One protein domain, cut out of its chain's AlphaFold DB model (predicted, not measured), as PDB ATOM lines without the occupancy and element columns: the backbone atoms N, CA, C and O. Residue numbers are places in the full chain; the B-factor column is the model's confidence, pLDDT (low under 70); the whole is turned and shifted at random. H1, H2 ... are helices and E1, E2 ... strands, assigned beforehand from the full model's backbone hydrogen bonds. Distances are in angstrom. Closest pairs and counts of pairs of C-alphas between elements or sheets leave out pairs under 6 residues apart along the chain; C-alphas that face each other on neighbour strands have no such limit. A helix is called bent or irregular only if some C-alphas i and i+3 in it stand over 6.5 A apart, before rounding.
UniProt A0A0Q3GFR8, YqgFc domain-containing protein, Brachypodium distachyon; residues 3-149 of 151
ATOM      1  N   LEU A   3      37.291 -21.319 -44.422       86.00
ATOM      2  CA  LEU A   3      36.367 -20.388 -43.759       86.00
ATOM      3  C   LEU A   3      36.557 -18.982 -44.334       86.00
ATOM      4  O   LEU A   3      37.679 -18.475 -44.354       86.00
ATOM      5  N   ILE A   4      35.470 -18.359 -44.778       90.31
ATOM      6  CA  ILE A   4      35.458 -16.984 -45.290       90.31
ATOM      7  C   ILE A   4      34.265 -16.200 -44.735       90.31
ATOM      8  O   ILE A   4      33.330 -16.770 -44.162       90.31
ATOM      9  N   LYS A   5      34.290 -14.875 -44.910       91.62
ATOM     10  CA  LYS A   5      33.177 -14.007 -44.508       91.62
ATOM     11  C   LYS A   5      31.911 -14.341 -45.302       91.62
ATOM     12  O   LYS A   5      31.988 -14.662 -46.487       91.62
ATOM     13  N   ALA A   6      30.757 -14.193 -44.656       90.31
ATOM     14  CA  ALA A   6      29.440 -14.466 -45.231       90.31
ATOM     15  C   ALA A   6      29.223 -13.776 -46.591       90.31
ATOM     16  O   ALA A   6      28.858 -14.427 -47.568       90.31
ATOM     17  N   GLU A   7      29.532 -12.484 -46.674       90.88
ATOM     18  CA  GLU A   7      29.400 -11.683 -47.899       90.88
ATOM     19  C   GLU A   7      30.383 -12.112 -48.997       90.88
ATOM     20  O   GLU A   7      30.043 -12.144 -50.179       90.88
ATOM     21  N   GLU A   8      31.611 -12.478 -48.615       90.62
ATOM     22  CA  GLU A   8      32.626 -12.957 -49.557       90.62
ATOM     23  C   GLU A   8      32.204 -14.290 -50.182       90.62
ATOM     24  O   GLU A   8      32.373 -14.486 -51.386       90.62
ATOM     25  N   LEU A   9      31.617 -15.187 -49.382       90.19
ATOM     26  CA  LEU A   9      31.057 -16.444 -49.872       90.19
ATOM     27  C   LEU A   9      29.956 -16.187 -50.901       90.19
ATOM     28  O   LEU A   9      29.992 -16.772 -51.983       90.19
ATOM     29  N   PHE A  10      29.024 -15.280 -50.596       90.00
ATOM     30  CA  PHE A  10      27.916 -14.974 -51.499       90.00
ATOM     31  C   PHE A  10      28.411 -14.388 -52.819       90.00
ATOM     32  O   PHE A  10      28.023 -14.828 -53.901       90.00
ATOM     33  N   ARG A  11      29.345 -13.438 -52.741       88.38
ATOM     34  CA  ARG A  11      29.938 -12.804 -53.916       88.38
ATOM     35  C   ARG A  11      30.682 -13.805 -54.799       88.38
ATOM     36  O   ARG A  11      30.478 -13.790 -56.009       88.38
ATOM     37  N   LYS A  12      31.445 -14.741 -54.220       86.50
ATOM     38  CA  LYS A  12      32.091 -15.830 -54.979       86.50
ATOM     39  C   LYS A  12      31.087 -16.679 -55.751       86.50
ATOM     40  O   LYS A  12      31.376 -17.089 -56.874       86.50
ATOM     41  N   VAL A  13      29.915 -16.947 -55.177       84.31
ATOM     42  CA  VAL A  13      28.850 -17.707 -55.849       84.31
ATOM     43  C   VAL A  13      28.286 -16.934 -57.041       84.31
ATOM     44  O   VAL A  13      28.113 -17.517 -58.113       84.31
ATOM     45  N   LEU A  14      28.068 -15.626 -56.892       82.50
ATOM     46  CA  LEU A  14      27.582 -14.758 -57.970       82.50
ATOM     47  C   LEU A  14      28.610 -14.589 -59.096       82.50
ATOM     48  O   LEU A  14      28.273 -14.769 -60.265       82.50
ATOM     49  N   GLU A  15      29.868 -14.313 -58.745       78.19
ATOM     50  CA  GLU A  15      30.988 -14.166 -59.688       78.19
ATOM     51  C   GLU A  15      31.237 -15.470 -60.466       78.19
ATOM     52  O   GLU A  15      31.515 -15.456 -61.666       78.19
ATOM     53  N   SER A  16      31.078 -16.620 -59.803       65.25
ATOM     54  CA  SER A  16      31.219 -17.937 -60.438       65.25
ATOM     55  C   SER A  16      30.044 -18.278 -61.362       65.25
ATOM     56  O   SER A  16      30.238 -18.970 -62.358       65.25
ATOM     57  N   GLY A  17      28.846 -17.742 -61.097       56.19
ATOM     58  CA  GLY A  17      27.657 -17.909 -61.941       56.19
ATOM     59  C   GLY A  17      27.774 -17.303 -63.345       56.19
ATOM     60  O   GLY A  17      27.019 -17.692 -64.236       56.19
ATOM     61  N   ALA A  18      28.742 -16.407 -63.573       52.75
ATOM     62  CA  ALA A  18      29.078 -15.891 -64.902       52.75
ATOM     63  C   ALA A  18      29.805 -16.932 -65.786       52.75
ATOM     64  O   ALA A  18      29.812 -16.810 -67.011       52.75
ATOM     65  N   LYS A  19      30.385 -17.989 -65.196       53.41
ATOM     66  CA  LYS A  19      31.101 -19.066 -65.901       53.41
ATOM     67  C   LYS A  19      30.241 -20.329 -66.025       53.41
ATOM     68  O   LYS A  19      30.471 -21.277 -65.298       53.41
ATOM     69  N   LYS A  20      29.286 -20.373 -66.964       47.25
ATOM     70  CA  LYS A  20      28.513 -21.553 -67.470       47.25
ATOM     71  C   LYS A  20      27.823 -22.519 -66.466       47.25
ATOM     72  O   LYS A  20      26.917 -23.231 -66.890       47.25
ATOM     73  N   GLN A  21      28.150 -22.532 -65.174       53.00
ATOM     74  CA  GLN A  21      27.485 -23.265 -64.097       53.00
ATOM     75  C   GLN A  21      27.123 -22.284 -62.979       53.00
ATOM     76  O   GLN A  21      27.982 -21.641 -62.381       53.00
ATOM     77  N   LYS A  22      25.824 -22.155 -62.700       60.34
ATOM     78  CA  LYS A  22      25.344 -21.390 -61.549       60.34
ATOM     79  C   LYS A  22      25.591 -22.209 -60.290       60.34
ATOM     80  O   LYS A  22      24.978 -23.262 -60.114       60.34
ATOM     81  N   ASN A  23      26.480 -21.724 -59.433       74.50
ATOM     82  CA  ASN A  23      26.780 -22.380 -58.169       74.50
ATOM     83  C   ASN A  23      25.595 -22.230 -57.206       74.50
ATOM     84  O   ASN A  23      25.034 -21.141 -57.051       74.50
ATOM     85  N   ARG A  24      25.215 -23.346 -56.582       86.75
ATOM     86  CA  ARG A  24      24.187 -23.419 -55.541       86.75
ATOM     87  C   ARG A  24      24.871 -23.523 -54.184       86.75
ATOM     88  O   ARG A  24      25.947 -24.108 -54.067       86.75
ATOM     89  N   LEU A  25      24.235 -22.966 -53.171       90.81
ATOM     90  CA  LEU A  25      24.679 -23.012 -51.789       90.81
ATOM     91  C   LEU A  25      24.056 -24.212 -51.081       90.81
ATOM     92  O   LEU A  25      22.904 -24.559 -51.337       90.81
ATOM     93  N   LEU A  26      24.821 -24.818 -50.179       90.69
ATOM     94  CA  LEU A  26      24.363 -25.868 -49.278       90.69
ATOM     95  C   LEU A  26      24.304 -25.289 -47.861       90.69
ATOM     96  O   LEU A  26      25.303 -24.774 -47.362       90.69
ATOM     97  N   GLY A  27      23.138 -25.369 -47.232       90.94
ATOM     98  CA  GLY A  27      22.912 -25.036 -45.831       90.94
ATOM     99  C   GLY A  27      22.962 -26.290 -44.971       90.94
ATOM    100  O   GLY A  27      22.445 -27.336 -45.371       90.94
ATOM    101  N   LEU A  28      23.599 -26.183 -43.807       89.38
ATOM    102  CA  LEU A  28      23.708 -27.265 -42.839       89.38
ATOM    103  C   LEU A  28      23.181 -26.787 -41.488       89.38
ATOM    104  O   LEU A  28      23.648 -25.771 -40.980       89.38
ATOM    105  N   ASP A  29      22.280 -27.564 -40.895       88.31
ATOM    106  CA  ASP A  29      21.946 -27.474 -39.474       88.31
ATOM    107  C   ASP A  29      22.596 -28.649 -38.742       88.31
ATOM    108  O   ASP A  29      22.208 -29.806 -38.921       88.31
ATOM    109  N   VAL A  30      23.653 -28.379 -37.978       82.19
ATOM    110  CA  VAL A  30      24.460 -29.423 -37.336       82.19
ATOM    111  C   VAL A  30      23.960 -29.653 -35.914       82.19
ATOM    112  O   VAL A  30      24.438 -29.054 -34.953       82.19
ATOM    113  N   GLY A  31      23.028 -30.591 -35.777       77.69
ATOM    114  CA  GLY A  31      22.543 -31.070 -34.492       77.69
ATOM    115  C   GLY A  31      23.426 -32.154 -33.861       77.69
ATOM    116  O   GLY A  31      24.357 -32.716 -34.452       77.69
ATOM    117  N   SER A  32      23.088 -32.505 -32.621       72.75
ATOM    118  CA  SER A  32      23.798 -33.522 -31.833       72.75
ATOM    119  C   SER A  32      23.592 -34.954 -32.345       72.75
ATOM    120  O   SER A  32      24.478 -35.792 -32.162       72.75
ATOM    121  N   LYS A  33      22.444 -35.231 -32.977       74.56
ATOM    122  CA  LYS A  33      22.039 -36.549 -33.504       74.56
ATOM    123  C   LYS A  33      21.846 -36.564 -35.021       74.56
ATOM    124  O   LYS A  33      21.957 -37.621 -35.627       74.56
ATOM    125  N   TYR A  34      21.583 -35.418 -35.632       80.25
ATOM    126  CA  TYR A  34      21.290 -35.312 -37.055       80.25
ATOM    127  C   TYR A  34      21.980 -34.087 -37.646       80.25
ATOM    128  O   TYR A  34      22.276 -33.140 -36.921       80.25
ATOM    129  N   VAL A  35      22.232 -34.121 -38.949       84.38
ATOM    130  CA  VAL A  35      22.634 -32.959 -39.740       84.38
ATOM    131  C   VAL A  35      21.562 -32.725 -40.793       84.38
ATOM    132  O   VAL A  35      21.394 -33.551 -41.695       84.38
ATOM    133  N   GLY A  36      20.818 -31.631 -40.661       87.19
ATOM    134  CA  GLY A  36      19.867 -31.188 -41.673       87.19
ATOM    135  C   GLY A  36      20.598 -30.569 -42.857       87.19
ATOM    136  O   GLY A  36      21.550 -29.816 -42.662       87.19
ATOM    137  N   LEU A  37      20.165 -30.881 -44.079       88.62
ATOM    138  CA  LEU A  37      20.726 -30.337 -45.313       88.62
ATOM    139  C   LEU A  37      19.653 -29.597 -46.113       88.62
ATOM    140  O   LEU A  37      18.572 -30.132 -46.378       88.62
ATOM    141  N   ALA A  38      19.998 -28.401 -46.577       92.19
ATOM    142  CA  ALA A  38      19.203 -27.601 -47.500       92.19
ATOM    143  C   ALA A  38      20.065 -27.115 -48.664       92.19
ATOM    144  O   ALA A  38      21.274 -26.963 -48.525       92.19
ATOM    145  N   VAL A  39      19.458 -26.854 -49.814       92.81
ATOM    146  CA  VAL A  39      20.158 -26.374 -51.008       92.81
ATOM    147  C   VAL A  39      19.427 -25.179 -51.603       92.81
ATOM    148  O   VAL A  39      18.200 -25.183 -51.683       92.81
ATOM    149  N   SER A  40      20.152 -24.155 -52.042       93.12
ATOM    150  CA  SER A  40      19.535 -22.999 -52.696       93.12
ATOM    151  C   SER A  40      19.018 -23.357 -54.087       93.12
ATOM    152  O   SER A  40      19.427 -24.351 -54.687       93.12
ATOM    153  N   ASP A  41      18.116 -22.565 -54.642       89.88
ATOM    154  CA  ASP A  41      17.767 -22.611 -56.054       89.88
ATOM    155  C   ASP A  41      18.891 -22.021 -56.932       89.88
ATOM    156  O   ASP A  41      19.865 -21.435 -56.459       89.88
ATOM    157  N   HIS A  42      18.767 -22.157 -58.254       85.12
ATOM    158  CA  HIS A  42      19.781 -21.665 -59.197       85.12
ATOM    159  C   HIS A  42      19.946 -20.139 -59.190       85.12
ATOM    160  O   HIS A  42      20.916 -19.631 -59.751       85.12
ATOM    161  N   GLN A  43      18.981 -19.402 -58.634       86.69
ATOM    162  CA  GLN A  43      19.039 -17.947 -58.523       86.69
ATOM    163  C   GLN A  43      19.522 -17.489 -57.141       86.69
ATOM    164  O   GLN A  43      19.630 -16.284 -56.938       86.69
ATOM    165  N   ASN A  44      19.840 -18.416 -56.225       89.69
ATOM    166  CA  ASN A  44      20.226 -18.127 -54.843       89.69
ATOM    167  C   ASN A  44      19.248 -17.156 -54.154       89.69
ATOM    168  O   ASN A  44      19.652 -16.216 -53.470       89.69
ATOM    169  N   ARG A  45      17.948 -17.375 -54.371       91.44
ATOM    170  CA  ARG A  45      16.847 -16.627 -53.753       91.44
ATOM    171  C   ARG A  45      16.040 -17.465 -52.774       91.44
ATOM    172  O   ARG A  45      15.472 -16.904 -51.846       91.44
ATOM    173  N   ILE A  46      15.955 -18.775 -52.990       94.06
ATOM    174  CA  ILE A  46      15.108 -19.666 -52.191       94.06
ATOM    175  C   ILE A  46      15.920 -20.882 -51.749       94.06
ATOM    176  O   ILE A  46      16.665 -21.451 -52.543       94.06
ATOM    177  N   ALA A  47      15.762 -21.295 -50.495       94.50
ATOM    178  CA  ALA A  47      16.288 -22.536 -49.948       94.50
ATOM    179  C   ALA A  47      15.262 -23.673 -50.068       94.50
ATOM    180  O   ALA A  47      14.068 -23.492 -49.833       94.50
ATOM    181  N   LEU A  48      15.732 -24.868 -50.418       92.25
ATOM    182  CA  LEU A  48      14.921 -26.073 -50.561       92.25
ATOM    183  C   LEU A  48      15.462 -27.185 -49.655       92.25
ATOM    184  O   LEU A  48      16.681 -27.359 -49.564       92.25
ATOM    185  N   PRO A  49      14.588 -27.974 -49.011       91.56
ATOM    186  CA  PRO A  49      15.016 -29.083 -48.170       91.56
ATOM    187  C   PRO A  49      15.670 -30.178 -49.025       91.56
ATOM    188  O   PRO A  49      15.103 -30.593 -50.035       91.56
ATOM    189  N   LEU A  50      16.838 -30.680 -48.610       88.50
ATOM    190  CA  LEU A  50      17.565 -31.732 -49.328       88.50
ATOM    191  C   LEU A  50      17.396 -33.090 -48.636       88.50
ATOM    192  O   LEU A  50      16.623 -33.933 -49.089       88.50
ATOM    193  N   SER A  51      18.071 -33.303 -47.512       87.19
ATOM    194  CA  SER A  51      18.043 -34.562 -46.761       87.19
ATOM    195  C   SER A  51      18.467 -34.339 -45.310       87.19
ATOM    196  O   SER A  51      18.822 -33.229 -44.923       87.19
ATOM    197  N   VAL A  52      18.392 -35.384 -44.487       83.06
ATOM    198  CA  VAL A  52      18.890 -35.374 -43.108       83.06
ATOM    199  C   VAL A  52      19.838 -36.551 -42.949       83.06
ATOM    200  O   VAL A  52      19.497 -37.676 -43.312       83.06
ATOM    201  N   LEU A  53      21.030 -36.295 -42.422       81.19
ATOM    202  CA  LEU A  53      22.028 -37.323 -42.148       81.19
ATOM    203  C   LEU A  53      22.009 -37.672 -40.660       81.19
ATOM    204  O   LEU A  53      22.121 -36.788 -39.814       81.19
ATOM    205  N   GLY A  54      21.879 -38.955 -40.324       75.56
ATOM    206  CA  GLY A  54      21.995 -39.426 -38.943       75.56
ATOM    207  C   GLY A  54      23.452 -39.460 -38.477       75.56
ATOM    208  O   GLY A  54      24.324 -39.941 -39.194       75.56
ATOM    209  N   ARG A  55      23.715 -38.983 -37.258       71.06
ATOM    210  CA  ARG A  55      25.006 -39.115 -36.573       71.06
ATOM    211  C   ARG A  55      24.953 -40.344 -35.670       71.06
ATOM    212  O   ARG A  55      24.155 -40.403 -34.738       71.06
ATOM    213  N   THR A  56      25.820 -41.317 -35.911       62.50
ATOM    214  CA  THR A  56      26.060 -42.421 -34.978       62.50
ATOM    215  C   THR A  56      27.044 -41.932 -33.906       62.50
ATOM    216  O   THR A  56      28.203 -41.667 -34.202       62.50
ATOM    217  N   LYS A  57      26.594 -41.725 -32.658       60.56
ATOM    218  CA  LYS A  57      27.486 -41.345 -31.540       60.56
ATOM    219  C   LYS A  57      27.892 -42.566 -30.710       60.56
ATOM    220  O   LYS A  57      27.031 -43.342 -30.307       60.56
ATOM    221  N   THR A  58      29.178 -42.668 -30.370       49.22
ATOM    222  CA  THR A  58      29.707 -43.475 -29.257       49.22
ATOM    223  C   THR A  58      29.921 -42.604 -27.995       49.22
ATOM    224  O   THR A  58      30.509 -41.532 -28.071       49.22
ATOM    225  N   ASN A  59      29.412 -43.106 -26.854       49.94
ATOM    226  CA  ASN A  59      29.717 -42.877 -25.414       49.94
ATOM    227  C   ASN A  59      29.592 -41.489 -24.696       49.94
ATOM    228  O   ASN A  59      30.533 -40.712 -24.591       49.94
ATOM    229  N   ILE A  60      28.399 -41.229 -24.142       47.53
ATOM    230  CA  ILE A  60      27.969 -41.079 -22.718       47.53
ATOM    231  C   ILE A  60      28.606 -40.146 -21.631       47.53
ATOM    232  O   ILE A  60      27.905 -39.899 -20.657       47.53
ATOM    233  N   THR A  61      29.765 -39.478 -21.739       48.06
ATOM    234  CA  THR A  61      30.251 -38.623 -20.592       48.06
ATOM    235  C   THR A  61      29.713 -37.164 -20.540       48.06
ATOM    236  O   THR A  61      30.018 -36.413 -19.624       48.06
ATOM    237  N   LEU A  62      28.919 -36.791 -21.549       51.22
ATOM    238  CA  LEU A  62      27.647 -36.036 -21.574       51.22
ATOM    239  C   LEU A  62      27.289 -34.848 -20.631       51.22
ATOM    240  O   LEU A  62      27.141 -34.979 -19.421       51.22
ATOM    241  N   MET A  63      26.837 -33.776 -21.305       49.69
ATOM    242  CA  MET A  63      25.688 -32.883 -21.039       49.69
ATOM    243  C   MET A  63      25.951 -31.465 -20.510       49.69
ATOM    244  O   MET A  63      25.149 -30.575 -20.783       49.69
ATOM    245  N   ALA A  64      27.071 -31.197 -19.832       41.34
ATOM    246  CA  ALA A  64      27.363 -29.858 -19.284       41.34
ATOM    247  C   ALA A  64      28.377 -29.038 -20.109       41.34
ATOM    248  O   ALA A  64      28.275 -27.817 -20.187       41.34
ATOM    249  N   ASP A  65      29.300 -29.699 -20.813       48.34
ATOM    250  CA  ASP A  65      30.202 -29.075 -21.799       48.34
ATOM    251  C   ASP A  65      29.498 -28.766 -23.138       48.34
ATOM    252  O   ASP A  65      30.118 -28.327 -24.111       48.34
ATOM    253  N   ASP A  66      28.192 -29.008 -23.225       46.94
ATOM    254  CA  ASP A  66      27.440 -29.149 -24.472       46.94
ATOM    255  C   ASP A  66      27.385 -27.877 -25.332       46.94
ATOM    256  O   ASP A  66      27.312 -27.975 -26.558       46.94
ATOM    257  N   PHE A  67      27.553 -26.692 -24.735       43.19
ATOM    258  CA  PHE A  67      27.649 -25.432 -25.484       43.19
ATOM    259  C   PHE A  67      29.015 -25.250 -26.175       43.19
ATOM    260  O   PHE A  67      29.078 -24.831 -27.331       43.19
ATOM    261  N   LYS A  68      30.123 -25.644 -25.524       42.72
ATOM    262  CA  LYS A  68      31.450 -25.733 -26.172       42.72
ATOM    263  C   LYS A  68      31.501 -26.896 -27.158       42.72
ATOM    264  O   LYS A  68      32.117 -26.794 -28.217       42.72
ATOM    265  N   THR A  69      30.822 -27.989 -26.829       50.88
ATOM    266  CA  THR A  69      30.817 -29.218 -27.618       50.88
ATOM    267  C   THR A  69      30.088 -29.034 -28.941       50.88
ATOM    268  O   THR A  69      30.477 -29.673 -29.905       50.88
ATOM    269  N   LEU A  70      29.091 -28.152 -29.053       50.25
ATOM    270  CA  LEU A  70      28.449 -27.872 -30.342       50.25
ATOM    271  C   LEU A  70      29.410 -27.156 -31.309       50.25
ATOM    272  O   LEU A  70      29.596 -27.610 -32.438       50.25
ATOM    273  N   ALA A  71      30.116 -26.119 -30.839       50.78
ATOM    274  CA  ALA A  71      31.155 -25.440 -31.619       50.78
ATOM    275  C   ALA A  71      32.315 -26.388 -31.980       50.78
ATOM    276  O   ALA A  71      32.806 -26.382 -33.112       50.78
ATOM    277  N   ILE A  72      32.712 -27.259 -31.045       56.56
ATOM    278  CA  ILE A  72      33.702 -28.316 -31.282       56.56
ATOM    279  C   ILE A  72      33.157 -29.363 -32.256       56.56
ATOM    280  O   ILE A  72      33.894 -29.793 -33.122       56.56
ATOM    281  N   GLN A  73      31.888 -29.761 -32.189       59.47
ATOM    282  CA  GLN A  73      31.282 -30.753 -33.084       59.47
ATOM    283  C   GLN A  73      31.189 -30.237 -34.514       59.47
ATOM    284  O   GLN A  73      31.402 -31.013 -35.440       59.47
ATOM    285  N   VAL A  74      30.873 -28.954 -34.688       63.50
ATOM    286  CA  VAL A  74      30.909 -28.291 -35.992       63.50
ATOM    287  C   VAL A  74      32.353 -28.207 -36.488       63.50
ATOM    288  O   VAL A  74      32.635 -28.618 -37.609       63.50
ATOM    289  N   SER A  75      33.294 -27.790 -35.635       62.69
ATOM    290  CA  SER A  75      34.724 -27.736 -35.977       62.69
ATOM    291  C   SER A  75      35.317 -29.116 -36.292       62.69
ATOM    292  O   SER A  75      36.132 -29.244 -37.200       62.69
ATOM    293  N   LEU A  76      34.888 -30.161 -35.582       64.44
ATOM    294  CA  LEU A  76      35.267 -31.555 -35.800       64.44
ATOM    295  C   LEU A  76      34.659 -32.079 -37.088       64.44
ATOM    296  O   LEU A  76      35.389 -32.683 -37.856       64.44
ATOM    297  N   LEU A  77      33.380 -31.807 -37.363       66.31
ATOM    298  CA  LEU A  77      32.745 -32.192 -38.621       66.31
ATOM    299  C   LEU A  77      33.464 -31.537 -39.802       66.31
ATOM    300  O   LEU A  77      33.834 -32.223 -40.748       66.31
ATOM    301  N   VAL A  78      33.733 -30.230 -39.731       68.75
ATOM    302  CA  VAL A  78      34.529 -29.541 -40.758       68.75
ATOM    303  C   VAL A  78      35.933 -30.148 -40.845       68.75
ATOM    304  O   VAL A  78      36.432 -30.369 -41.943       68.75
ATOM    305  N   GLY A  79      36.562 -30.475 -39.715       66.94
ATOM    306  CA  GLY A  79      37.858 -31.151 -39.673       66.94
ATOM    307  C   GLY A  79      37.845 -32.538 -40.327       66.94
ATOM    308  O   GLY A  79      38.742 -32.856 -41.102       66.94
ATOM    309  N   GLU A  80      36.832 -33.359 -40.056       67.81
ATOM    310  CA  GLU A  80      36.618 -34.678 -40.657       67.81
ATOM    311  C   GLU A  80      36.368 -34.564 -42.160       67.81
ATOM    312  O   GLU A  80      36.978 -35.295 -42.937       67.81
ATOM    313  N   LEU A  81      35.555 -33.594 -42.580       68.69
ATOM    314  CA  LEU A  81      35.314 -33.281 -43.986       68.69
ATOM    315  C   LEU A  81      36.600 -32.833 -44.695       68.69
ATOM    316  O   LEU A  81      36.887 -33.322 -45.788       68.69
ATOM    317  N   CYS A  82      37.419 -31.986 -44.067       66.38
ATOM    318  CA  CYS A  82      38.731 -31.590 -44.589       66.38
ATOM    319  C   CYS A  82      39.684 -32.787 -44.733       66.38
ATOM    320  O   CYS A  82      40.368 -32.896 -45.744       66.38
ATOM    321  N   LYS A  83      39.695 -33.730 -43.780       71.00
ATOM    322  CA  LYS A  83      40.529 -34.946 -43.867       71.00
ATOM    323  C   LYS A  83      40.179 -35.837 -45.059       71.00
ATOM    324  O   LYS A  83      41.013 -36.635 -45.472       71.00
ATOM    325  N   THR A  84      38.971 -35.723 -45.618       70.31
ATOM    326  CA  THR A  84      38.594 -36.507 -46.803       70.31
ATOM    327  C   THR A  84      39.311 -36.064 -48.080       70.31
ATOM    328  O   THR A  84      39.295 -36.819 -49.048       70.31
ATOM    329  N   GLY A  85      39.873 -34.846 -48.130       64.38
ATOM    330  CA  GLY A  85      40.493 -34.251 -49.327       64.38
ATOM    331  C   GLY A  85      39.529 -33.985 -50.494       64.38
ATOM    332  O   GLY A  85      39.890 -33.367 -51.490       64.38
ATOM    333  N   LYS A  86      38.265 -34.418 -50.395       66.12
ATOM    334  CA  LYS A  86      37.254 -34.277 -51.457       66.12
ATOM    335  C   LYS A  86      36.641 -32.879 -51.530       66.12
ATOM    336  O   LYS A  86      35.925 -32.581 -52.479       66.12
ATOM    337  N   LEU A  87      36.870 -32.054 -50.508       66.81
ATOM    338  CA  LEU A  87      36.220 -30.754 -50.316       66.81
ATOM    339  C   LEU A  87      37.242 -29.616 -50.157       66.81
ATOM    340  O   LEU A  87      36.956 -28.586 -49.539       66.81
ATOM    341  N   ASP A  88      38.457 -29.796 -50.668       66.81
ATOM    342  CA  ASP A  88      39.541 -28.829 -50.481       66.81
ATOM    343  C   ASP A  88      39.269 -27.490 -51.172       66.81
ATOM    344  O   ASP A  88      39.546 -26.442 -50.580       66.81
ATOM    345  N   ASP A  89      38.565 -27.517 -52.304       71.44
ATOM    346  CA  ASP A  89      38.169 -26.326 -53.061       71.44
ATOM    347  C   ASP A  89      36.905 -25.625 -52.524       71.44
ATOM    348  O   ASP A  89      36.533 -24.551 -53.003       71.44
ATOM    349  N   LEU A  90      36.226 -26.189 -51.517       75.31
ATOM    350  CA  LEU A  90      35.002 -25.590 -50.977       75.31
ATOM    351  C   LEU A  90      35.305 -24.477 -49.970       75.31
ATOM    352  O   LEU A  90      36.093 -24.632 -49.033       75.31
ATOM    353  N   SER A  91      34.600 -23.357 -50.118       85.94
ATOM    354  CA  SER A  91      34.536 -22.300 -49.107       85.94
ATOM    355  C   SER A  91      33.267 -22.447 -48.266       85.94
ATOM    356  O   SER A  91      32.239 -22.876 -48.782       85.94
ATOM    357  N   TYR A  92      33.327 -22.078 -46.987       89.12
ATOM    358  CA  TYR A  92      32.171 -22.100 -46.090       89.12
ATOM    359  C   TYR A  92      32.154 -20.875 -45.173       89.12
ATOM    360  O   TYR A  92      33.152 -20.166 -45.037       89.12
ATOM    361  N   THR A  93      31.004 -20.622 -44.553       91.06
ATOM    362  CA  THR A  93      30.815 -19.567 -43.556       91.06
ATOM    363  C   THR A  93      29.902 -20.069 -42.441       91.06
ATOM    364  O   THR A  93      29.194 -21.060 -42.628       91.06
ATOM    365  N   TYR A  94      29.929 -19.394 -41.297       90.31
ATOM    366  CA  TYR A  94      28.951 -19.605 -40.236       90.31
ATOM    367  C   TYR A  94      27.844 -18.568 -40.364       90.31
ATOM    368  O   TYR A  94      28.113 -17.403 -40.665       90.31
ATOM    369  N   TRP A  95      26.611 -18.999 -40.132       89.56
ATOM    370  CA  TRP A  95      25.451 -18.126 -40.123       89.56
ATOM    371  C   TRP A  95      24.683 -18.337 -38.832       89.56
ATOM    372  O   TRP A  95      24.283 -19.460 -38.537       89.56
ATOM    373  N   ASP A  96      24.532 -17.265 -38.063       78.62
ATOM    374  CA  ASP A  96      23.793 -17.289 -36.810       78.62
ATOM    375  C   ASP A  96      22.376 -16.766 -37.057       78.62
ATOM    376  O   ASP A  96      22.180 -15.606 -37.432       78.62
ATOM    377  N   GLU A  97      21.389 -17.640 -36.888       68.50
ATOM    378  CA  GLU A  97      19.979 -17.276 -36.923       68.50
ATOM    379  C   GLU A  97      19.392 -17.297 -35.512       68.50
ATOM    380  O   GLU A  97      19.283 -18.336 -34.868       68.50
ATOM    381  N   ASN A  98      18.875 -16.152 -35.070       64.12
ATOM    382  CA  ASN A  98      18.257 -16.026 -33.748       64.12
ATOM    383  C   ASN A  98      16.827 -16.611 -33.653       64.12
ATOM    384  O   ASN A  98      16.217 -16.548 -32.586       64.12
ATOM    385  N   PHE A  99      16.250 -17.139 -34.745       65.56
ATOM    386  CA  PHE A  99      14.814 -17.475 -34.812       65.56
ATOM    387  C   PHE A  99      14.463 -18.799 -35.504       65.56
ATOM    388  O   PHE A  99      13.277 -19.081 -35.708       65.56
ATOM    389  N   THR A 100      15.446 -19.645 -35.814       69.38
ATOM    390  CA  THR A 100      15.233 -20.910 -36.537       69.38
ATOM    391  C   THR A 100      14.217 -21.816 -35.832       69.38
ATOM    392  O   THR A 100      13.312 -22.343 -36.472       69.38
ATOM    393  N   SER A 101      14.285 -21.931 -34.500       74.88
ATOM    394  CA  SER A 101      13.377 -22.778 -33.710       74.88
ATOM    395  C   SER A 101      11.908 -22.363 -33.837       74.88
ATOM    396  O   SER A 101      11.057 -23.205 -34.114       74.88
ATOM    397  N   LYS A 102      11.613 -21.063 -33.717       79.88
ATOM    398  CA  LYS A 102      10.247 -20.531 -33.859       79.88
ATOM    399  C   LYS A 102       9.723 -20.655 -35.286       79.88
ATOM    400  O   LYS A 102       8.535 -20.893 -35.482       79.88
ATOM    401  N   CYS A 103      10.596 -20.479 -36.279       80.06
ATOM    402  CA  CYS A 103      10.223 -20.608 -37.685       80.06
ATOM    403  C   CYS A 103       9.804 -22.049 -38.016       80.06
ATOM    404  O   CYS A 103       8.739 -22.273 -38.591       80.06
ATOM    405  N   VAL A 104      10.601 -23.028 -37.580       85.25
ATOM    406  CA  VAL A 104      10.314 -24.452 -37.788       85.25
ATOM    407  C   VAL A 104       9.073 -24.892 -37.014       85.25
ATOM    408  O   VAL A 104       8.234 -25.606 -37.561       85.25
ATOM    409  N   GLU A 105       8.912 -24.434 -35.773       85.00
ATOM    410  CA  GLU A 105       7.722 -24.716 -34.968       85.00
ATOM    411  C   GLU A 105       6.444 -24.210 -35.656       85.00
ATOM    412  O   GLU A 105       5.488 -24.966 -35.825       85.00
ATOM    413  N   ALA A 106       6.441 -22.960 -36.131       85.62
ATOM    414  CA  ALA A 106       5.304 -22.394 -36.855       85.62
ATOM    415  C   ALA A 106       4.967 -23.177 -38.137       85.62
ATOM    416  O   ALA A 106       3.797 -23.281 -38.506       85.62
ATOM    417  N   LEU A 107       5.979 -23.746 -38.800       85.00
ATOM    418  CA  LEU A 107       5.810 -24.540 -40.015       85.00
ATOM    419  C   LEU A 107       5.262 -25.949 -39.741       85.00
ATOM    420  O   LEU A 107       4.445 -26.447 -40.515       85.00
ATOM    421  N   LEU A 108       5.713 -26.602 -38.667       87.88
ATOM    422  CA  LEU A 108       5.399 -28.008 -38.393       87.88
ATOM    423  C   LEU A 108       4.186 -28.206 -37.481       87.88
ATOM    424  O   LEU A 108       3.481 -29.205 -37.637       87.88
ATOM    425  N   ASN A 109       3.887 -27.263 -36.583       87.38
ATOM    426  CA  ASN A 109       2.736 -27.352 -35.675       87.38
ATOM    427  C   ASN A 109       1.397 -27.632 -36.395       87.38
ATOM    428  O   ASN A 109       0.635 -28.477 -35.913       87.38
ATOM    429  N   PRO A 110       1.087 -27.009 -37.552       90.19
ATOM    430  CA  PRO A 110      -0.156 -27.284 -38.276       90.19
ATOM    431  C   PRO A 110      -0.265 -28.715 -38.817       90.19
ATOM    432  O   PRO A 110      -1.376 -29.205 -39.015       90.19
ATOM    433  N   LEU A 111       0.868 -29.387 -39.052       86.81
ATOM    434  CA  LEU A 111       0.916 -30.718 -39.662       86.81
ATOM    435  C   LEU A 111       0.577 -31.845 -38.677       86.81
ATOM    436  O   LEU A 111       0.337 -32.962 -39.119       86.81
ATOM    437  N   LYS A 112       0.529 -31.555 -37.364       86.19
ATOM    438  CA  LYS A 112       0.184 -32.514 -36.296       86.19
ATOM    439  C   LYS A 112       0.923 -33.851 -36.437       86.19
ATOM    440  O   LYS A 112       0.315 -34.919 -36.406       86.19
ATOM    441  N   LEU A 113       2.242 -33.787 -36.606       85.69
ATOM    442  CA  LEU A 113       3.078 -34.983 -36.683       85.69
ATOM    443  C   LEU A 113       3.021 -35.731 -35.343       85.69
ATOM    444  O   LEU A 113       3.275 -35.152 -34.286       85.69
ATOM    445  N   HIS A 114       2.645 -37.008 -35.388       87.06
ATOM    446  CA  HIS A 114       2.484 -37.839 -34.192       87.06
ATOM    447  C   HIS A 114       3.703 -38.717 -33.912       87.06
ATOM    448  O   HIS A 114       3.944 -39.072 -32.760       87.06
ATOM    449  N   ASP A 115       4.475 -39.058 -34.946       90.38
ATOM    450  CA  ASP A 115       5.688 -39.847 -34.785       90.38
ATOM    451  C   ASP A 115       6.859 -38.947 -34.327       90.38
ATOM    452  O   ASP A 115       7.201 -37.967 -35.004       90.38
ATOM    453  N   PRO A 116       7.500 -39.238 -33.176       85.44
ATOM    454  CA  PRO A 116       8.594 -38.414 -32.663       85.44
ATOM    455  C   PRO A 116       9.832 -38.402 -33.571       85.44
ATOM    456  O   PRO A 116      10.565 -37.410 -33.604       85.44
ATOM    457  N   VAL A 117      10.089 -39.492 -34.302       83.50
ATOM    458  CA  VAL A 117      11.248 -39.605 -35.197       83.50
ATOM    459  C   VAL A 117      11.017 -38.784 -36.462       83.50
ATOM    460  O   VAL A 117      11.906 -38.033 -36.868       83.50
ATOM    461  N   GLU A 118       9.827 -38.862 -37.047       84.62
ATOM    462  CA  GLU A 118       9.372 -38.045 -38.167       84.62
ATOM    463  C   GLU A 118       9.391 -36.565 -37.794       84.62
ATOM    464  O   GLU A 118      10.001 -35.765 -38.500       84.62
ATOM    465  N   THR A 119       8.830 -36.206 -36.635       87.12
ATOM    466  CA  THR A 119       8.821 -34.824 -36.136       87.12
ATOM    467  C   THR A 119      10.236 -34.272 -36.015       87.12
ATOM    468  O   THR A 119      10.518 -33.175 -36.502       87.12
ATOM    469  N   LYS A 120      11.163 -35.039 -35.424       83.44
ATOM    470  CA  LYS A 120      12.561 -34.611 -35.281       83.44
ATOM    471  C   LYS A 120      13.268 -34.507 -36.630       83.44
ATOM    472  O   LYS A 120      13.964 -33.528 -36.872       83.44
ATOM    473  N   THR A 121      13.052 -35.479 -37.512       82.81
ATOM    474  CA  THR A 121      13.636 -35.490 -38.859       82.81
ATOM    475  C   THR A 121      13.152 -34.290 -39.668       82.81
ATOM    476  O   THR A 121      13.958 -33.610 -40.293       82.81
ATOM    477  N   MET A 122      11.856 -33.980 -39.618       87.38
ATOM    478  CA  MET A 122      11.283 -32.802 -40.267       87.38
ATOM    479  C   MET A 122      11.829 -31.518 -39.646       87.38
ATOM    480  O   MET A 122      12.244 -30.626 -40.377       87.38
ATOM    481  N   THR A 123      11.921 -31.457 -38.316       88.06
ATOM    482  CA  THR A 123      12.491 -30.306 -37.602       88.06
ATOM    483  C   THR A 123      13.905 -30.001 -38.086       88.06
ATOM    484  O   THR A 123      14.170 -28.882 -38.513       88.06
ATOM    485  N   ASP A 124      14.789 -31.001 -38.109       83.75
ATOM    486  CA  ASP A 124      16.178 -30.823 -38.551       83.75
ATOM    487  C   ASP A 124      16.265 -30.475 -40.042       83.75
ATOM    488  O   ASP A 124      17.066 -29.641 -40.462       83.75
ATOM    489  N   LYS A 125      15.405 -31.087 -40.866       85.38
ATOM    490  CA  LYS A 125      15.352 -30.797 -42.302       85.38
ATOM    491  C   LYS A 125      14.983 -29.339 -42.565       85.38
ATOM    492  O   LYS A 125      15.598 -28.701 -43.416       85.38
ATOM    493  N   PHE A 126      13.982 -28.821 -41.857       90.62
ATOM    494  CA  PHE A 126      13.511 -27.449 -42.030       90.62
ATOM    495  C   PHE A 126      14.379 -26.424 -41.305       90.62
ATOM    496  O   PHE A 126      14.502 -25.310 -41.802       90.62
ATOM    497  N   ALA A 127      15.066 -26.795 -40.223       91.00
ATOM    498  CA  ALA A 127      16.046 -25.926 -39.578       91.00
ATOM    499  C   ALA A 127      17.162 -25.521 -40.553       91.00
ATOM    500  O   ALA A 127      17.459 -24.335 -40.695       91.00
ATOM    501  N   ALA A 128      17.692 -26.472 -41.328       90.56
ATOM    502  CA  ALA A 128      18.680 -26.175 -42.368       90.56
ATOM    503  C   ALA A 128      18.134 -25.247 -43.471       90.56
ATOM    504  O   ALA A 128      18.881 -24.433 -44.018       90.56
ATOM    505  N   VAL A 129      16.838 -25.356 -43.796       92.88
ATOM    506  CA  VAL A 129      16.167 -24.469 -44.762       92.88
ATOM    507  C   VAL A 129      16.069 -23.058 -44.208       92.88
ATOM    508  O   VAL A 129      16.438 -22.129 -44.917       92.88
ATOM    509  N   CYS A 130      15.619 -22.897 -42.963       92.12
ATOM    510  CA  CYS A 130      15.529 -21.601 -42.296       92.12
ATOM    511  C   CYS A 130      16.897 -20.908 -42.259       92.12
ATOM    512  O   CYS A 130      17.015 -19.813 -42.796       92.12
ATOM    513  N   ILE A 131      17.948 -21.603 -41.799       91.94
ATOM    514  CA  ILE A 131      19.322 -21.068 -41.762       91.94
ATOM    515  C   ILE A 131      19.761 -20.569 -43.141       91.94
ATOM    516  O   ILE A 131      20.257 -19.448 -43.280       91.94
ATOM    517  N   LEU A 132      19.588 -21.398 -44.178       93.50
ATOM    518  CA  LEU A 132      19.993 -21.022 -45.528       93.50
ATOM    519  C   LEU A 132      19.136 -19.878 -46.073       93.50
ATOM    520  O   LEU A 132      19.675 -18.976 -46.706       93.50
ATOM    521  N   GLN A 133      17.827 -19.889 -45.826       94.06
ATOM    522  CA  GLN A 133      16.927 -18.842 -46.292       94.06
ATOM    523  C   GLN A 133      17.257 -17.499 -45.636       94.06
ATOM    524  O   GLN A 133      17.392 -16.515 -46.356       94.06
ATOM    525  N   GLY A 134      17.490 -17.450 -44.322       92.81
ATOM    526  CA  GLY A 134      17.888 -16.216 -43.645       92.81
ATOM    527  C   GLY A 134      19.218 -15.665 -44.149       92.81
ATOM    528  O   GLY A 134      19.368 -14.449 -44.302       92.81
ATOM    529  N   TYR A 135      20.169 -16.544 -44.484       93.69
ATOM    530  CA  TYR A 135      21.402 -16.144 -45.161       93.69
ATOM    531  C   TYR A 135      21.115 -15.519 -46.530       93.69
ATOM    532  O   TYR A 135      21.552 -14.398 -46.800       93.69
ATOM    533  N   LEU A 136      20.351 -16.208 -47.386       93.62
ATOM    534  CA  LEU A 136      20.009 -15.720 -48.724       93.62
ATOM    535  C   LEU A 136      19.247 -14.392 -48.662       93.62
ATOM    536  O   LEU A 136      19.573 -13.472 -49.411       93.62
ATOM    537  N   ASP A 137      18.271 -14.259 -47.769       92.94
ATOM    538  CA  ASP A 137      17.460 -13.052 -47.620       92.94
ATOM    539  C   ASP A 137      18.309 -11.863 -47.174       92.94
ATOM    540  O   ASP A 137      18.200 -10.773 -47.746       92.94
ATOM    541  N   ASN A 138      19.208 -12.064 -46.203       92.19
ATOM    542  CA  ASN A 138      20.078 -10.989 -45.739       92.19
ATOM    543  C   ASN A 138      21.081 -10.563 -46.821       92.19
ATOM    544  O   ASN A 138      21.240  -9.368 -47.072       92.19
ATOM    545  N   MET A 139      21.710 -11.521 -47.508       92.25
ATOM    546  CA  MET A 139      22.662 -11.219 -48.581       92.25
ATOM    547  C   MET A 139      21.986 -10.521 -49.769       92.25
ATOM    548  O   MET A 139      22.483  -9.510 -50.264       92.25
ATOM    549  N   ASN A 140      20.813 -10.999 -50.195       91.12
ATOM    550  CA  ASN A 140      20.055 -10.370 -51.277       91.12
ATOM    551  C   ASN A 140      19.541  -8.975 -50.887       91.12
ATOM    552  O   ASN A 140      19.503  -8.080 -51.733       91.12
ATOM    553  N   ARG A 141      19.171  -8.752 -49.619       89.75
ATOM    554  CA  ARG A 141      18.815  -7.418 -49.112       89.75
ATOM    555  C   ARG A 141      20.015  -6.473 -49.130       89.75
ATOM    556  O   ARG A 141      19.862  -5.336 -49.564       89.75
ATOM    557  N   ALA A 142      21.189  -6.933 -48.695       86.00
ATOM    558  CA  ALA A 142      22.411  -6.132 -48.705       86.00
ATOM    559  C   ALA A 142      22.792  -5.680 -50.125       86.00
ATOM    560  O   ALA A 142      23.095  -4.505 -50.321       86.00
ATOM    561  N   LEU A 143      22.683  -6.568 -51.122       83.44
ATOM    562  CA  LEU A 143      22.933  -6.224 -52.529       83.44
ATOM    563  C   LEU A 143      21.987  -5.138 -53.056       83.44
ATOM    564  O   LEU A 143      22.436  -4.163 -53.653       83.44
ATOM    565  N   ARG A 144      20.681  -5.263 -52.782       80.88
ATOM    566  CA  ARG A 144      19.689  -4.258 -53.208       80.88
ATOM    567  C   ARG A 144      19.974  -2.879 -52.613       80.88
ATOM    568  O   ARG A 144      19.821  -1.873 -53.295       80.88
ATOM    569  N   SER A 145      20.410  -2.826 -51.355       75.81
ATOM    570  CA  SER A 145      20.782  -1.567 -50.701       75.81
ATOM    571  C   SER A 145      22.018  -0.915 -51.326       75.81
ATOM    572  O   SER A 145      22.105   0.308 -51.351       75.81
ATOM    573  N   THR A 146      22.976  -1.706 -51.827       71.25
ATOM    574  CA  THR A 146      24.177  -1.171 -52.490       71.25
ATOM    575  C   THR A 146      23.925  -0.678 -53.912       71.25
ATOM    576  O   THR A 146      24.639   0.218 -54.358       71.25
ATOM    577  N   ASP A 147      22.928  -1.230 -54.606       66.25
ATOM    578  CA  ASP A 147      22.543  -0.778 -55.948       66.25
ATOM    579  C   ASP A 147      21.782   0.556 -55.881       66.25
ATOM    580  O   ASP A 147      22.135   1.494 -56.585       66.25
ATOM    581  N   ASN A 148      20.849   0.702 -54.932       62.03
ATOM    582  CA  ASN A 148      20.053   1.928 -54.748       62.03
ATOM    583  C   ASN A 148      20.850   3.165 -54.270       62.03
ATOM    584  O   ASN A 148      20.278   4.242 -54.155       62.03
ATOM    585  N   CYS A 149      22.130   3.019 -53.914       56.22
ATOM    586  CA  CYS A 149      23.002   4.115 -53.461       56.22
ATOM    587  C   CYS A 149      23.923   4.637 -54.586       56.22
ATOM    588  O   CYS A 149      24.732   5.536 -54.367       56.22
TER     589      CYS A 149
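AT A GLANCE: This is residues 3 to 149 of the 151 residues of the protein "YqgFc domain-containing protein" of Brachypodium distachyon (UniProt A0A0Q3GFR8). A small twisted sheet of three strands, E1, E2 and E3, has one long helix, H4, running slantwise over one of its faces and on past it, so that residues 144 to 149 stick out. H3 folds back from the start of H4 and packs on it at a steep angle, off the sheet; H1 is near H4 farther along, and H2 only grazes the sheet. The printed part has 147 residues with four named helices and three named strands, in the order H1 E1 E2 E3 H2 H3 H4; the sheet's order is E1, E2, E3, antiparallel, and the class is mixed, helices and strands. The whole is compact, with a radius of gyration of the C-alphas of 16.8 A and spans of 51 by 41 by 27 A.

HOW THE PARTS SIT: H1, residues 6 to 16, is not on the sheet; it is close to but not clearly touching H4, residues 116 to 147, the C-alphas of Glu 7 and Met 139 being the closest at 6.8 A, with their lines about perpendicular at 77 degrees. E1, residues 26 to 30, and E2, residues 34 to 40, form a hairpin, antiparallel at 160 degrees, with N 27 and O 38 within hydrogen-bond range at 2.8 A. E2 and E3, residues 47 to 54, form another, at 157 degrees, with N 37 and O 51 2.8 A apart. The three strands are a meander, each the antiparallel neighbour of the one before, and the sheet is only just strongly twisted, its C-alphas up to 4.2 A off the best plane. H2, residues 66 to 83, only grazes the sheet with its residues 70 to 77; its closest C-alpha to E1 is that of Val 74, 6.7 A from that of Val 30. H3, residues 100 to 111, is not on the sheet and touches H4 at residues 119 to 131 alone; the C-alphas of Thr 100 and Cys 130 are the closest at 5.8 A, and the two run opposite ways at a steep tilt of 53 degrees. H4 is on the sheet, making two layers, helix on one face of a sheet, at a height of 6.0 A; it lies over E1, E2 and, only just, with 3 C-alphas, E3, and runs slantwise to the strands, at 48 degrees to E1 on the local plane. The C-alphas of Gly 36 and Lys 125 are the closest of E2 and H4, at 4.6 A. Every O i to N i+4 pair is within hydrogen-bond range in H1, against 13 of 14 in H2, 6 of 8 in H3 and 27 of 28 in H4.

IN THESE COORDINATES: H1 begins at C-alpha 6 (29.440, -14.466, -45.231). E2 and E3 are 20.0 A and 21.0 A long, H2 24.1 A. H3 is only just irregular, C-alphas 107 and 110 being 6.8 A apart. H4 runs 46.4 A, from C-alpha 116 (8.594, -38.414, -32.663) to C-alpha 147 (22.543, -0.778, -55.948).

THE WHOLE: The two C-alphas farthest apart are those of Asn 59 and Cys 149, 55.1 A. The printed part has no cut. The links E3 to H2 and H2 to H3 are long; residues 58 to 65 stand free. The mean pLDDT of the printed part is 77.6, with 45 residues under 70, among them 16 to 22 and 56 to 82.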